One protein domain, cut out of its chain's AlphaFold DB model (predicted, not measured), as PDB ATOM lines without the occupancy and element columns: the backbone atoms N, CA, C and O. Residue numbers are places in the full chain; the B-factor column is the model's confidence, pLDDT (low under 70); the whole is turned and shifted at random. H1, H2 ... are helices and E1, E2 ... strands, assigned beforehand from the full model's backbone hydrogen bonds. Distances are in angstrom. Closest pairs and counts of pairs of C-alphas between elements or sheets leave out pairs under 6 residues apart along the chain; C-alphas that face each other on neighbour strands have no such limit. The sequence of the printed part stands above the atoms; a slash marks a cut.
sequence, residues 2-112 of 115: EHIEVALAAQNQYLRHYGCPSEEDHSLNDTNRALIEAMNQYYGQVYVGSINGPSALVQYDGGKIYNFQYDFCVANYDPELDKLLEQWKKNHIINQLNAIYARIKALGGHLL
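AT A GLANCE: This is residues 2 to 112 of the 115 residues of an uncharacterized protein of bacterium 1xD42-67 (UniProt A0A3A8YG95). A small antiparallel strand hairpin, E1 and E2, stands in the middle between two helical hairpins, H1 with H2 on one side and H3 with H4 on the other. H2 and H4 come near E2, and H1 lies beyond H2; two short stretches, residues 58 to 59 and 110 to 111, pair with E1 and E2, while residues 16 to 21, of which 16 to 18 belong to H1, stick out. The printed part has 111 residues with four named helices and two named strands, in the order H1, H2, E1, E2, H3, H4, and its class is mostly helix. It is compact, with a radius of gyration of the C-alphas of 13.9 A, and rounded, spanning 35 by 32 by 24 A.

HOW THE PARTS SIT: Begin at strand E1, residues 47 to 49, and its antiparallel neighbour E2, residues 72 to 74, which form a hairpin with 156 degrees between their directions. Look for N 47 and O 74 at 2.8 A, and N 74 and O 47 at 2.8 A, within hydrogen-bond range. Residues 47 to 48 of E1 also pair antiparallel with residues 58 to 59, and residues 72 to 73 of E2 with residues 110 to 111. Helix H2, residues 27 to 43, comes closest to E2 at the C-alphas of Ile 36 and Cys 73, 6.5 A apart. Helix H1, residues 2 to 18, touches H2 in a helical hairpin, at a shallow tilt of 22 degrees, opposite ways; their closest C-alphas, of Ala 7 and Leu 35, are 5.4 A apart. Helix H4, residues 94 to 106, comes closest to E2 at the C-alphas of Val 74 and Ile 104, 6.9 A apart. Helix H3, residues 79 to 91, touches H4 in another helical hairpin, at a shallow tilt of 20 degrees, opposite ways; the closest C-alphas, of Trp 88 and Gln 96, are 6.0 A apart. H1 and H2 are both apart from H3 and H4. In H1, H2, H3 and H4 every O i to N i+4 pair is within hydrogen-bond range.

IN THESE COORDINATES: Find C-alpha 47, where E1 begins, at (-13.694, 9.156, 16.204). H1 begins at C-alpha 2, (-11.213, 1.839, -1.614), and measures 24.7 A; H2 measures 24.2 A. H3 measures 18.2 A, and H4, 18.9 A long, ends at C-alpha 106, (-8.590, 19.821, 7.966).

THE WHOLE: The two C-alphas farthest apart, of Glu 2 and Asn 91, are 39.1 A apart. The printed part has no cut. The link from E1 to E2, residues 50 to 71, is long. Mean pLDDT of the printed part is 90.1; look for values under 70 at residues 18 to 20.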
ATOM      1  N   GLU A   2     -10.147   2.198  -0.655       83.31
ATOM      2  CA  GLU A   2     -11.213   1.839  -1.614       83.31
ATOM      3  C   GLU A   2     -12.646   1.869  -1.035       83.31
ATOM      4  O   GLU A   2     -13.510   2.548  -1.577       83.31
ATOM      5  N   HIS A   3     -12.910   1.242   0.119       82.88
ATOM      6  CA  HIS A   3     -14.252   1.265   0.732       82.88
ATOM      7  C   HIS A   3     -14.714   2.659   1.201       82.88
ATOM      8  O   HIS A   3     -15.906   2.955   1.157       82.88
ATOM      9  N   ILE A   4     -13.782   3.528   1.614       85.50
ATOM     10  CA  ILE A   4     -14.087   4.923   1.977       85.50
ATOM     11  C   ILE A   4     -14.487   5.691   0.713       85.50
ATOM     12  O   ILE A   4     -15.497   6.388   0.705       85.50
ATOM     13  N   GLU A   5     -13.729   5.528  -0.373       88.56
ATOM     14  CA  GLU A   5     -14.013   6.175  -1.658       88.56
ATOM     15  C   GLU A   5     -15.365   5.741  -2.232       88.56
ATOM     16  O   GLU A   5     -16.120   6.587  -2.708       88.56
ATOM     17  N   VAL A   6     -15.712   4.454  -2.123       88.44
ATOM     18  CA  VAL A   6     -17.023   3.926  -2.534       88.44
ATOM     19  C   VAL A   6     -18.160   4.578  -1.742       88.44
ATOM     20  O   VAL A   6     -19.132   5.038  -2.345       88.44
ATOM     21  N   ALA A   7     -18.039   4.680  -0.415       84.12
ATOM     22  CA  ALA A   7     -19.061   5.318   0.416       84.12
ATOM     23  C   ALA A   7     -19.210   6.820   0.098       84.12
ATOM     24  O   ALA A   7     -20.326   7.325  -0.039       84.12
ATOM     25  N   LEU A   8     -18.098   7.532  -0.109       87.75
ATOM     26  CA  LEU A   8     -18.119   8.942  -0.510       87.75
ATOM     27  C   LEU A   8     -18.704   9.140  -1.915       87.75
ATOM     28  O   LEU A   8     -19.413  10.118  -2.160       87.75
ATOM     29  N   ALA A   9     -18.427   8.233  -2.852       87.06
ATOM     30  CA  ALA A   9     -19.013   8.267  -4.187       87.06
ATOM     31  C   ALA A   9     -20.534   8.066  -4.132       87.06
ATOM     32  O   ALA A   9     -21.262   8.828  -4.771       87.06
ATOM     33  N   ALA A  10     -21.012   7.120  -3.318       82.12
ATOM     34  CA  ALA A  10     -22.438   6.881  -3.104       82.12
ATOM     35  C   ALA A  10     -23.141   8.106  -2.490       82.12
ATOM     36  O   ALA A  10     -24.161   8.552  -3.016       82.12
ATOM     37  N   GLN A  11     -22.548   8.724  -1.458       83.69
ATOM     38  CA  GLN A  11     -23.075   9.953  -0.852       83.69
ATOM     39  C   GLN A  11     -23.179  11.089  -1.886       83.69
ATOM     40  O   GLN A  11     -24.215  11.742  -2.011       83.69
ATOM     41  N   ASN A  12     -22.127  11.307  -2.683       84.25
ATOM     42  CA  ASN A  12     -22.125  12.335  -3.726       84.25
ATOM     43  C   ASN A  12     -23.144  12.056  -4.840       84.25
ATOM     44  O   ASN A  12     -23.761  12.989  -5.357       84.25
ATOM     45  N   GLN A  13     -23.320  10.792  -5.231       83.19
ATOM     46  CA  GLN A  13     -24.312  10.395  -6.227       83.19
ATOM     47  C   GLN A  13     -25.734  10.679  -5.735       83.19
ATOM     48  O   GLN A  13     -26.519  11.268  -6.477       83.19
ATOM     49  N   TYR A  14     -26.034  10.321  -4.487       81.19
ATOM     50  CA  TYR A  14     -27.318  10.602  -3.852       81.19
ATOM     51  C   TYR A  14     -27.625  12.109  -3.857       81.19
ATOM     52  O   TYR A  14     -28.666  12.535  -4.360       81.19
ATOM     53  N   LEU A  15     -26.677  12.939  -3.400       81.50
ATOM     54  CA  LEU A  15     -26.845  14.399  -3.357       81.50
ATOM     55  C   LEU A  15     -27.050  15.017  -4.745       81.50
ATOM     56  O   LEU A  15     -27.827  15.957  -4.893       81.50
ATOM     57  N   ARG A  16     -26.384  14.488  -5.778       80.94
ATOM     58  CA  ARG A  16     -26.587  14.930  -7.167       80.94
ATOM     59  C   ARG A  16     -27.954  14.545  -7.721       80.94
ATOM     60  O   ARG A  16     -28.476  15.281  -8.551       80.94
ATOM     61  N   HIS A  17     -28.494  13.395  -7.319       75.81
ATOM     62  CA  HIS A  17     -29.774  12.900  -7.819       75.81
ATOM     63  C   HIS A  17     -30.951  13.678  -7.229       75.81
ATOM     64  O   HIS A  17     -31.812  14.139  -7.973       75.81
ATOM     65  N   TYR A  18     -30.968  13.853  -5.907       66.94
ATOM     66  CA  TYR A  18     -32.105  14.456  -5.214       66.94
ATOM     67  C   TYR A  18     -31.962  15.968  -4.989       66.94
ATOM     68  O   TYR A  18     -32.959  16.660  -4.800       66.94
ATOM     69  N   GLY A  19     -30.740  16.518  -5.011       67.25
ATOM     70  CA  GLY A  19     -30.460  17.929  -4.706       67.25
ATOM     71  C   GLY A  19     -30.585  18.275  -3.214       67.25
ATOM     72  O   GLY A  19     -29.779  19.043  -2.692       67.25
ATOM     73  N   CYS A  20     -31.539  17.663  -2.513       65.38
ATOM     74  CA  CYS A  20     -31.665  17.617  -1.061       65.38
ATOM     75  C   CYS A  20     -31.928  16.176  -0.599       65.38
ATOM     76  O   CYS A  20     -32.357  15.351  -1.401       65.38
ATOM     77  N   PRO A  21     -31.671  15.838   0.673       70.00
ATOM     78  CA  PRO A  21     -32.010  14.515   1.169       70.00
ATOM     79  C   PRO A  21     -33.522  14.239   1.140       70.00
ATOM     80  O   PRO A  21     -34.310  15.097   1.531       70.00
ATOM     81  N   SER A  22     -33.914  13.066   0.630       75.31
ATOM     82  CA  SER A  22     -35.308  12.612   0.542       75.31
ATOM     83  C   SER A  22     -35.656  11.741   1.746       75.31
ATOM     84  O   SER A  22     -34.993  10.733   1.982       75.31
ATOM     85  N   GLU A  23     -36.731  12.081   2.462       72.44
ATOM     86  CA  GLU A  23     -37.229  11.295   3.606       72.44
ATOM     87  C   GLU A  23     -37.771   9.911   3.196       72.44
ATOM     88  O   GLU A  23     -37.952   9.041   4.043       72.44
ATOM     89  N   GLU A  24     -38.005   9.682   1.900       77.69
ATOM     90  CA  GLU A  24     -38.466   8.395   1.364       77.69
ATOM     91  C   GLU A  24     -37.309   7.440   1.012       77.69
ATOM     92  O   GLU A  24     -37.539   6.246   0.810       77.69
ATOM     93  N   ASP A  25     -36.068   7.942   0.932       78.62
ATOM     94  CA  ASP A  25     -34.889   7.147   0.571       78.62
ATOM     95  C   ASP A  25     -33.829   7.162   1.675       78.62
ATOM     96  O   ASP A  25     -32.948   8.025   1.724       78.62
ATOM     97  N   HIS A  26     -33.867   6.128   2.516       83.25
ATOM     98  CA  HIS A  26     -32.944   5.937   3.632       83.25
ATOM     99  C   HIS A  26     -31.568   5.364   3.244       83.25
ATOM    100  O   HIS A  26     -30.751   5.125   4.136       83.25
ATOM    101  N   SER A  27     -31.264   5.160   1.955       86.62
ATOM    102  CA  SER A  27     -29.961   4.633   1.510       86.62
ATOM    103  C   SER A  27     -28.776   5.509   1.941       86.62
ATOM    104  O   SER A  27     -27.668   5.012   2.178       86.62
ATOM    105  N   LEU A  28     -29.010   6.811   2.128       87.00
ATOM    106  CA  LEU A  28     -28.021   7.746   2.657       87.00
ATOM    107  C   LEU A  28     -27.611   7.402   4.101       87.00
ATOM    108  O   LEU A  28     -26.432   7.485   4.447       87.00
ATOM    109  N   ASN A  29     -28.553   6.930   4.923       92.06
ATOM    110  CA  ASN A  29     -28.274   6.515   6.298       92.06
ATOM    111  C   ASN A  29     -27.354   5.293   6.329       92.06
ATOM    112  O   ASN A  29     -26.407   5.247   7.115       92.06
ATOM    113  N   ASP A  30     -27.608   4.314   5.461       93.19
ATOM    114  CA  ASP A  30     -26.764   3.124   5.343       93.19
ATOM    115  C   ASP A  30     -25.378   3.471   4.796       93.19
ATOM    116  O   ASP A  30     -24.370   2.972   5.297       93.19
ATOM    117  N   THR A  31     -25.304   4.412   3.851       92.25
ATOM    118  CA  THR A  31     -24.033   4.937   3.333       92.25
ATOM    119  C   THR A  31     -23.199   5.597   4.434       92.25
ATOM    120  O   THR A  31     -21.992   5.370   4.513       92.25
ATOM    121  N   ASN A  32     -23.821   6.362   5.335       94.38
ATOM    122  CA  ASN A  32     -23.120   6.963   6.473       94.38
ATOM    123  C   ASN A  32     -22.563   5.912   7.440       94.38
ATOM    124  O   ASN A  32     -21.435   6.053   7.913       94.38
ATOM    125  N   ARG A  33     -23.332   4.851   7.731       96.38
ATOM    126  CA  ARG A  33     -22.854   3.734   8.565       96.38
ATOM    127  C   ARG A  33     -21.647   3.062   7.920       96.38
ATOM    128  O   ARG A  33     -20.614   2.921   8.568       96.38
ATOM    129  N   ALA A  34     -21.760   2.743   6.632       95.38
ATOM    130  CA  ALA A  34     -20.686   2.127   5.863       95.38
ATOM    131  C   ALA A  34     -19.426   3.005   5.825       95.38
ATOM    132  O   ALA A  34     -18.318   2.485   5.910       95.38
ATOM    133  N   LEU A  35     -19.571   4.335   5.754       96.25
ATOM    134  CA  LEU A  35     -18.441   5.263   5.797       96.25
ATOM    135  C   LEU A  35     -17.695   5.203   7.138       96.25
ATOM    136  O   LEU A  35     -16.468   5.104   7.143       96.25
ATOM    137  N   ILE A  36     -18.415   5.230   8.265       97.00
ATOM    138  CA  ILE A  36     -17.805   5.122   9.601       97.00
ATOM    139  C   ILE A  36     -17.093   3.774   9.750       97.00
ATOM    140  O   ILE A  36     -15.936   3.731  10.171       97.00
ATOM    141  N   GLU A  37     -17.755   2.679   9.372       96.75
ATOM    142  CA  GLU A  37     -17.182   1.332   9.430       96.75
ATOM    143  C   GLU A  37     -15.929   1.213   8.550       96.75
ATOM    144  O   GLU A  37     -14.900   0.714   9.009       96.75
ATOM    145  N   ALA A  38     -15.966   1.742   7.323       96.44
ATOM    146  CA  ALA A  38     -14.831   1.741   6.405       96.44
ATOM    147  C   ALA A  38     -13.653   2.576   6.929       96.44
ATOM    148  O   ALA A  38     -12.499   2.160   6.803       96.44
ATOM    149  N   MET A  39     -13.920   3.738   7.539       97.25
ATOM    150  CA  MET A  39     -12.881   4.534   8.196       97.25
ATOM    151  C   MET A  39     -12.257   3.778   9.366       97.25
ATOM    152  O   MET A  39     -11.032   3.717   9.454       97.25
ATOM    153  N   ASN A  40     -13.079   3.165  10.221       96.94
ATOM    154  CA  ASN A  40     -12.603   2.395  11.365       96.94
ATOM    155  C   ASN A  40     -11.712   1.224  10.930       96.94
ATOM    156  O   ASN A  40     -10.638   1.019  11.483       96.94
ATOM    157  N   GLN A  41     -12.129   0.484   9.899       95.81
ATOM    158  CA  GLN A  41     -11.356  -0.630   9.345       95.81
ATOM    159  C   GLN A  41     -10.033  -0.167   8.728       95.81
ATOM    160  O   GLN A  41      -9.011  -0.829   8.892       95.81
ATOM    161  N   TYR A  42     -10.039   0.959   8.012       95.62
ATOM    162  CA  TYR A  42      -8.857   1.439   7.302       95.62
ATOM    163  C   TYR A  42      -7.808   2.066   8.226       95.62
ATOM    164  O   TYR A  42      -6.620   1.801   8.067       95.62
ATOM    165  N   TYR A  43      -8.234   2.896   9.179       95.00
ATOM    166  CA  TYR A  43      -7.333   3.589  10.104       95.00
ATOM    167  C   TYR A  43      -7.081   2.801  11.401       95.00
ATOM    168  O   TYR A  43      -6.246   3.206  12.205       95.00
ATOM    169  N   GLY A  44      -7.800   1.694  11.623       96.00
ATOM    170  CA  GLY A  44      -7.790   0.917  12.871       96.00
ATOM    171  C   GLY A  44      -8.584   1.565  14.012       96.00
ATOM    172  O   GLY A  44      -8.791   0.943  15.052       96.00
ATOM    173  N   GLN A  45      -9.021   2.805  13.816       96.62
ATOM    174  CA  GLN A  45      -9.816   3.592  14.743       96.62
ATOM    175  C   GLN A  45     -10.543   4.694  13.972       96.62
ATOM    176  O   GLN A  45     -10.078   5.170  12.935       96.62
ATOM    177  N   VAL A  46     -11.676   5.137  14.500       97.88
ATOM    178  CA  VAL A  46     -12.360   6.342  14.038       97.88
ATOM    179  C   VAL A  46     -12.993   7.021  15.240       97.88
ATOM    180  O   VAL A  46     -13.454   6.364  16.173       97.88
ATOM    181  N   TYR A  47     -13.002   8.344  15.224       98.31
ATOM    182  CA  TYR A  47     -13.694   9.156  16.204       98.31
ATOM    183  C   TYR A  47     -14.925   9.770  15.558       98.31
ATOM    184  O   TYR A  47     -14.881  10.259  14.430       98.31
ATOM    185  N   VAL A  48     -16.028   9.732  16.285       97.81
ATOM    186  CA  VAL A  48     -17.338  10.221  15.870       97.81
ATOM    187  C   VAL A  48     -17.803  11.281  16.854       97.81
ATOM    188  O   VAL A  48     -17.412  11.287  18.023       97.81
ATOM    189  N   GLY A  49     -18.632  12.206  16.390       96.38
ATOM    190  CA  GLY A  49     -19.152  13.259  17.250       96.38
ATOM    191  C   GLY A  49     -20.482  13.792  16.761       96.38
ATOM    192  O   GLY A  49     -20.861  13.602  15.606       96.38
ATOM    193  N   SER A  50     -21.186  14.472  17.660       94.56
ATOM    194  CA  SER A  50     -22.381  15.232  17.320       94.56
ATOM    195  C   SER A  50     -22.199  16.697  17.701       94.56
ATOM    196  O   SER A  50     -21.763  17.028  18.808       94.56
ATOM    197  N   ILE A  51     -22.521  17.568  16.750       92.12
ATOM    198  CA  ILE A  51     -22.470  19.020  16.869       92.12
ATOM    199  C   ILE A  51     -23.576  19.484  17.818       92.12
ATOM    200  O   ILE A  51     -23.304  20.246  18.743       92.12
ATOM    201  N   ASN A  52     -24.803  18.991  17.627       86.94
ATOM    202  CA  ASN A  52     -25.967  19.402  18.424       86.94
ATOM    203  C   ASN A  52     -26.402  18.361  19.467       86.94
ATOM    204  O   ASN A  52     -27.198  18.668  20.352       86.94
ATOM    205  N   GLY A  53     -25.893  17.138  19.379       84.69
ATOM    206  CA  GLY A  53     -26.168  16.063  20.320       84.69
ATOM    207  C   GLY A  53     -25.288  16.110  21.572       84.69
ATOM    208  O   GLY A  53     -24.307  16.858  21.658       84.69
ATOM    209  N   PRO A  54     -25.604  15.275  22.574       77.69
ATOM    210  CA  PRO A  54     -24.895  15.272  23.852       77.69
ATOM    211  C   PRO A  54     -23.452  14.754  23.736       77.69
ATOM    212  O   PRO A  54     -22.597  15.146  24.526       77.69
ATOM    213  N   SER A  55     -23.155  13.924  22.735       73.62
ATOM    214  CA  SER A  55     -21.880  13.209  22.596       73.62
ATOM    215  C   SER A  55     -20.695  14.139  22.321       73.62
ATOM    216  O   SER A  55     -20.734  14.938  21.383       73.62
ATOM    217  N   ALA A  56     -19.634  14.021  23.123       83.69
ATOM    218  CA  ALA A  56     -18.316  14.595  22.831       83.69
ATOM    219  C   ALA A  56     -17.667  13.911  21.609       83.69
ATOM    220  O   ALA A  56     -18.273  13.022  21.002       83.69
ATOM    221  N   LEU A  57     -16.441  14.304  21.249       95.94
ATOM    222  CA  LEU A  57     -15.656  13.544  20.278       95.94
ATOM    223  C   LEU A  57     -15.218  12.216  20.913       95.94
ATOM    224  O   LEU A  57     -14.325  12.185  21.758       95.94
ATOM    225  N   VAL A  58     -15.849  11.115  20.516       96.44
ATOM    226  CA  VAL A  58     -15.646   9.793  21.125       96.44
ATOM    227  C   VAL A  58     -15.108   8.799  20.110       96.44
ATOM    228  O   VAL A  58     -15.434   8.869  18.926       96.44
ATOM    229  N   GLN A  59     -14.280   7.860  20.567       97.75
ATOM    230  CA  GLN A  59     -13.847   6.752  19.725       97.75
ATOM    231  C   GLN A  59     -15.038   5.831  19.457       97.75
ATOM    232  O   GLN A  59     -15.771   5.474  20.379       97.75
ATOM    233  N   TYR A  60     -15.220   5.445  18.200       97.25
ATOM    234  CA  TYR A  60     -16.210   4.451  17.827       97.25
ATOM    235  C   TYR A  60     -15.795   3.072  18.352       97.25
ATOM    236  O   TYR A  60     -14.677   2.614  18.125       97.25
ATOM    237  N   ASP A  61     -16.711   2.413  19.052       95.56
ATOM    238  CA  ASP A  61     -16.494   1.135  19.731       95.56
ATOM    239  C   ASP A  61     -16.795  -0.093  18.850       95.56
ATOM    240  O   ASP A  61     -16.647  -1.227  19.303       95.56
ATOM    241  N   GLY A  62     -17.216   0.113  17.597       95.69
ATOM    242  CA  GLY A  62     -17.683  -0.962  16.715       95.69
ATOM    243  C   GLY A  62     -19.145  -1.364  16.943       95.69
ATOM    244  O   GLY A  62     -19.617  -2.329  16.345       95.69
ATOM    245  N   GLY A  63     -19.873  -0.652  17.808       95.69
ATOM    246  CA  GLY A  63     -21.279  -0.895  18.101       95.69
ATOM    247  C   GLY A  63     -22.225  -0.463  16.980       95.69
ATOM    248  O   GLY A  63     -21.852   0.187  16.003       95.69
ATOM    249  N   LYS A  64     -23.508  -0.804  17.118       95.62
ATOM    250  CA  LYS A  64     -24.531  -0.407  16.143       95.62
ATOM    251  C   LYS A  64     -24.699   1.119  16.109       95.62
ATOM    252  O   LYS A  64     -24.892   1.737  17.153       95.62
ATOM    253  N   ILE A  65     -24.715   1.691  14.903       95.00
ATOM    254  CA  ILE A  65     -24.947   3.124  14.668       95.00
ATOM    255  C   ILE A  65     -26.424   3.371  14.321       95.00
ATOM    256  O   ILE A  65     -26.961   2.826  13.347       95.00
ATOM    257  N   TYR A  66     -27.088   4.213  15.109       93.31
ATOM    258  CA  TYR A  66     -28.465   4.660  14.892       93.31
ATOM    259  C   TYR A  66     -28.516   5.924  14.020       93.31
ATOM    260  O   TYR A  66     -27.532   6.656  13.910       93.31
ATOM    261  N   ASN A  67     -29.671   6.185  13.395       92.06
ATOM    262  CA  ASN A  67     -29.883   7.435  12.656       92.06
ATOM    263  C   ASN A  67     -29.680   8.639  13.584       92.06
ATOM    264  O   ASN A  67     -30.062   8.582  14.753       92.06
ATOM    265  N   PHE A  68     -29.108   9.722  13.048       90.94
ATOM    266  CA  PHE A  68     -28.874  10.988  13.760       90.94
ATOM    267  C   PHE A  68     -27.974  10.881  15.004       90.94
ATOM    268  O   PHE A  68     -27.881  11.824  15.785       90.94
ATOM    269  N   GLN A  69     -27.303   9.744  15.217       94.25
ATOM    270  CA  GLN A  69     -26.453   9.548  16.393       94.25
ATOM    271  C   GLN A  69     -25.169  10.388  16.330       94.25
ATOM    272  O   GLN A  69     -24.694  10.870  17.361       94.25
ATOM    273  N   TYR A  70     -24.609  10.555  15.131       96.12
ATOM    274  CA  TYR A  70     -23.360  11.274  14.882       96.12
ATOM    275  C   TYR A  70     -23.500  12.169  13.652       96.12
ATOM    276  O   TYR A  70     -24.117  11.772  12.669       96.12
ATOM    277  N   ASP A  71     -22.879  13.344  13.685       95.75
ATOM    278  CA  ASP A  71     -22.915  14.328  12.596       95.75
ATOM    279  C   ASP A  71     -21.656  14.275  11.722       95.75
ATOM    280  O   ASP A  71     -21.644  14.780  10.600       95.75
ATOM    281  N   PHE A  72     -20.571  13.686  12.229       97.19
ATOM    282  CA  PHE A  72     -19.309  13.576  11.507       97.19
ATOM    283  C   PHE A  72     -18.441  12.425  12.033       97.19
ATOM    284  O   PHE A  72     -18.648  11.920  13.142       97.19
ATOM    285  N   CYS A  73     -17.421  12.064  11.255       97.50
ATOM    286  CA  CYS A  73     -16.356  11.142  11.651       97.50
ATOM    287  C   CYS A  73     -14.965  11.636  11.205       97.50
ATOM    288  O   CYS A  73     -14.823  12.252  10.148       97.50
ATOM    289  N   VAL A  74     -13.935  11.373  12.015       98.00
ATOM    290  CA  VAL A  74     -12.517  11.726  11.786       98.00
ATOM    291  C   VAL A  74     -11.611  10.554  12.179       98.00
ATOM    292  O   VAL A  74     -11.954   9.766  13.054       98.00
ATOM    293  N   ALA A  75     -10.435  10.424  11.561       97.12
ATOM    294  CA  ALA A  75      -9.552   9.275  11.801       97.12
ATOM    295  C   ALA A  75      -8.905   9.259  13.202       97.12
ATOM    296  O   ALA A  75      -8.628   8.195  13.742       97.12
ATOM    297  N   ASN A  76      -8.652  10.426  13.803       96.38
ATOM    298  CA  ASN A  76      -7.940  10.544  15.078       96.38
ATOM    299  C   ASN A  76      -8.645  11.518  16.020       96.38
ATOM    300  O   ASN A  76      -9.298  12.458  15.560       96.38
ATOM    301  N   TYR A  77      -8.460  11.316  17.327       97.69
ATOM    302  CA  TYR A  77      -8.874  12.292  18.328       97.69
ATOM    303  C   TYR A  77      -8.179  13.625  18.074       97.69
ATOM    304  O   TYR A  77      -6.973  13.670  17.819       97.69
ATOM    305  N   ASP A  78      -8.938  14.705  18.201       98.12
ATOM    306  CA  ASP A  78      -8.433  16.056  18.048       98.12
ATOM    307  C   ASP A  78      -8.934  16.940  19.202       98.12
ATOM    308  O   ASP A  78     -10.133  17.221  19.283       98.12
ATOM    309  N   PRO A  79      -8.044  17.397  20.102       97.00
ATOM    310  CA  PRO A  79      -8.448  18.170  21.278       97.00
ATOM    311  C   PRO A  79      -9.003  19.552  20.914       97.00
ATOM    312  O   PRO A  79      -9.780  20.134  21.670       97.00
ATOM    313  N   GLU A  80      -8.607  20.103  19.763       96.56
ATOM    314  CA  GLU A  80      -9.124  21.383  19.282       96.56
ATOM    315  C   GLU A  80     -10.580  21.248  18.825       96.56
ATOM    316  O   GLU A  80     -11.422  22.043  19.239       96.56
ATOM    317  N   LEU A  81     -10.897  20.213  18.042       96.88
ATOM    318  CA  LEU A  81     -12.259  19.888  17.637       96.88
ATOM    319  C   LEU A  81     -13.159  19.614  18.846       96.88
ATOM    320  O   LEU A  81     -14.259  20.155  18.914       96.88
ATOM    321  N   ASP A  82     -12.685  18.833  19.816       95.81
ATOM    322  CA  ASP A  82     -13.453  18.516  21.025       95.81
ATOM    323  C   ASP A  82     -13.768  19.782  21.846       95.81
ATOM    324  O   ASP A  82     -14.910  20.028  22.239       95.81
ATOM    325  N   LYS A  83     -12.785  20.680  21.987       93.81
ATOM    326  CA  LYS A  83     -12.977  21.990  22.622       93.81
ATOM    327  C   LYS A  83     -13.947  22.883  21.845       93.81
ATOM    328  O   LYS A  83     -14.756  23.579  22.459       93.81
ATOM    329  N   LEU A  84     -13.879  22.895  20.513       94.38
ATOM    330  CA  LEU A  84     -14.810  23.656  19.674       94.38
ATOM    331  C   LEU A  84     -16.251  23.154  19.841       94.38
ATOM    332  O   LEU A  84     -17.163  23.971  19.973       94.38
ATOM    333  N   LEU A  85     -16.453  21.833  19.905       93.94
ATOM    334  CA  LEU A  85     -17.757  21.222  20.180       93.94
ATOM    335  C   LEU A  85     -18.281  21.602  21.565       93.94
ATOM    336  O   LEU A  85     -19.438  21.999  21.698       93.94
ATOM    337  N   GLU A  86     -17.437  21.517  22.596       92.00
ATOM    338  CA  GLU A  86     -17.807  21.911  23.957       92.00
ATOM    339  C   GLU A  86     -18.232  23.387  24.015       92.00
ATOM    340  O   GLU A  86     -19.245  23.736  24.625       92.00
ATOM    341  N   GLN A  87     -17.477  24.267  23.355       90.44
ATOM    342  CA  GLN A  87     -17.779  25.694  23.300       90.44
ATOM    343  C   GLN A  87     -19.076  25.991  22.543       90.44
ATOM    344  O   GLN A  87     -19.874  26.800  23.022       90.44
ATOM    345  N   TRP A  88     -19.303  25.326  21.406       90.88
ATOM    346  CA  TRP A  88     -20.537  25.462  20.631       90.88
ATOM    347  C   TRP A  88     -21.762  25.091  21.464       90.88
ATOM    348  O   TRP A  88     -22.711  25.869  21.531       90.88
ATOM    349  N   LYS A  89     -21.711  23.958  22.171       87.69
ATOM    350  CA  LYS A  89     -22.818  23.478  23.014       87.69
ATOM    351  C   LYS A  89     -23.136  24.404  24.186       87.69
ATOM    352  O   LYS A  89     -24.262  24.409  24.667       87.69
ATOM    353  N   LYS A  90     -22.155  25.175  24.663       87.44
ATOM    354  CA  LYS A  90     -22.356  26.146  25.747       87.44
ATOM    355  C   LYS A  90     -22.895  27.482  25.248       87.44
ATOM    356  O   LYS A  90     -23.738  28.079  25.911       87.44
ATOM    357  N   ASN A  91     -22.385  27.967  24.117       84.44
ATOM    358  CA  ASN A  91     -22.533  29.374  23.744       84.44
ATOM    359  C   ASN A  91     -23.346  29.600  22.459       84.44
ATOM    360  O   ASN A  91     -23.778  30.726  22.226       84.44
ATOM    361  N   HIS A  92     -23.520  28.577  21.614       79.81
ATOM    362  CA  HIS A  92     -24.207  28.644  20.315       79.81
ATOM    363  C   HIS A  92     -23.765  29.817  19.414       79.81
ATOM    364  O   HIS A  92     -24.559  30.410  18.682       79.81
ATOM    365  N   ILE A  93     -22.477  30.178  19.448       77.88
ATOM    366  CA  ILE A  93     -21.939  31.290  18.652       77.88
ATOM    367  C   ILE A  93     -21.660  30.797  17.231       77.88
ATOM    368  O   ILE A  93     -20.799  29.944  17.034       77.88
ATOM    369  N   ILE A  94     -22.324  31.371  16.220       73.69
ATOM    370  CA  ILE A  94     -22.253  30.930  14.806       73.69
ATOM    371  C   ILE A  94     -20.811  30.796  14.280       73.69
ATOM    372  O   ILE A  94     -20.500  29.845  13.566       73.69
ATOM    373  N   ASN A  95     -19.897  31.694  14.665       79.44
ATOM    374  CA  ASN A  95     -18.492  31.616  14.240       79.44
ATOM    375  C   ASN A  95     -17.794  30.317  14.689       79.44
ATOM    376  O   ASN A  95     -16.865  29.865  14.023       79.44
ATOM    377  N   GLN A  96     -18.248  29.695  15.783       82.94
ATOM    378  CA  GLN A  96     -17.729  28.413  16.262       82.94
ATOM    379  C   GLN A  96     -18.190  27.254  15.374       82.94
ATOM    380  O   GLN A  96     -17.413  26.334  15.139       82.94
ATOM    381  N   LEU A  97     -19.400  27.325  14.807       88.19
ATOM    382  CA  LEU A  97     -19.901  26.305  13.886       88.19
ATOM    383  C   LEU A  97     -19.048  26.228  12.611       88.19
ATOM    384  O   LEU A  97     -18.649  25.143  12.190       88.19
ATOM    385  N   ASN A  98     -18.677  27.380  12.044       91.06
ATOM    386  CA  ASN A  98     -17.764  27.429  10.898       91.06
ATOM    387  C   ASN A  98     -16.375  26.864  11.238       91.06
ATOM    388  O   ASN A  98     -15.775  26.171  10.415       91.06
ATOM    389  N   ALA A  99     -15.874  27.130  12.448       94.19
ATOM    390  CA  ALA A  99     -14.602  26.583  12.915       94.19
ATOM    391  C   ALA A  99     -14.652  25.053  13.072       94.19
ATOM    392  O   ALA A  99     -13.703  24.380  12.677       94.19
ATOM    393  N   ILE A 100     -15.767  24.498  13.563       94.75
ATOM    394  CA  ILE A 100     -15.989  23.045  13.645       94.75
ATOM    395  C   ILE A 100     -15.901  22.417  12.250       94.75
ATOM    396  O   ILE A 100     -15.105  21.501  12.040       94.75
ATOM    397  N   TYR A 101     -16.647  22.939  11.270       94.56
ATOM    398  CA  TYR A 101     -16.611  22.409   9.902       94.56
ATOM    399  C   TYR A 101     -15.224  22.515   9.264       94.56
ATOM    400  O   TYR A 101     -14.753  21.564   8.634       94.56
ATOM    401  N   ALA A 102     -14.544  23.649   9.451       95.56
ATOM    402  CA  ALA A 102     -13.185  23.833   8.957       95.56
ATOM    403  C   ALA A 102     -12.210  22.827   9.589       95.56
ATOM    404  O   ALA A 102     -11.380  22.257   8.876       95.56
ATOM    405  N   ARG A 103     -12.337  22.563  10.897       97.25
ATOM    406  CA  ARG A 103     -11.479  21.614  11.611       97.25
ATOM    407  C   ARG A 103     -11.724  20.174  11.170       97.25
ATOM    408  O   ARG A 103     -10.757  19.481  10.870       97.25
ATOM    409  N   ILE A 104     -12.984  19.749  11.035       97.31
ATOM    410  CA  ILE A 104     -13.338  18.420  10.503       97.31
ATOM    411  C   ILE A 104     -12.703  18.219   9.124       97.31
ATOM    412  O   ILE A 104     -12.037  17.213   8.889       97.31
ATOM    413  N   LYS A 105     -12.830  19.209   8.231       95.50
ATOM    414  CA  LYS A 105     -12.227  19.153   6.893       95.50
ATOM    415  C   LYS A 105     -10.698  19.068   6.942       95.50
ATOM    416  O   LYS A 105     -10.115  18.296   6.188       95.50
ATOM    417  N   ALA A 106     -10.046  19.842   7.812       96.75
ATOM    418  CA  ALA A 106      -8.590  19.821   7.966       96.75
ATOM    419  C   ALA A 106      -8.061  18.461   8.455       96.75
ATOM    420  O   ALA A 106      -6.957  18.066   8.090       96.75
ATOM    421  N   LEU A 107      -8.867  17.727   9.227       96.44
ATOM    422  CA  LEU A 107      -8.570  16.367   9.689       96.44
ATOM    423  C   LEU A 107      -8.866  15.285   8.635       96.44
ATOM    424  O   LEU A 107      -8.720  14.099   8.925       96.44
ATOM    425  N   GLY A 108      -9.320  15.667   7.436       94.56
ATOM    426  CA  GLY A 108      -9.805  14.721   6.429       94.56
ATOM    427  C   GLY A 108     -11.078  13.990   6.864       94.56
ATOM    428  O   GLY A 108     -11.339  12.888   6.391       94.56
ATOM    429  N   GLY A 109     -11.838  14.571   7.795       95.69
ATOM    430  CA  GLY A 109     -13.101  14.025   8.266       95.69
ATOM    431  C   GLY A 109     -14.248  14.243   7.293       95.69
ATOM    432  O   GLY A 109     -14.173  15.042   6.354       95.69
ATOM    433  N   HIS A 110     -15.347  13.551   7.565       96.00
ATOM    434  CA  HIS A 110     -16.533  13.559   6.721       96.00
ATOM    435  C   HIS A 110     -17.773  13.917   7.531       96.00
ATOM    436  O   HIS A 110     -17.935  13.462   8.663       96.00
ATOM    437  N   LEU A 111     -18.636  14.742   6.937       94.69
ATOM    438  CA  LEU A 111     -19.957  15.044   7.478       94.69
ATOM    439  C   LEU A 111     -20.931  13.926   7.095       94.69
ATOM    440  O   LEU A 111     -20.870  13.380   5.990       94.69
ATOM    441  N   LEU A 112     -21.830  13.607   8.018       93.31
ATOM    442  CA  LEU A 112     -22.840  12.568   7.882       93.31
ATOM    443  C   LEU A 112     -24.197  13.245   7.700       93.31
ATOM    444  O   LEU A 112     -24.573  14.120   8.479       93.31
TER     445      LEU A 112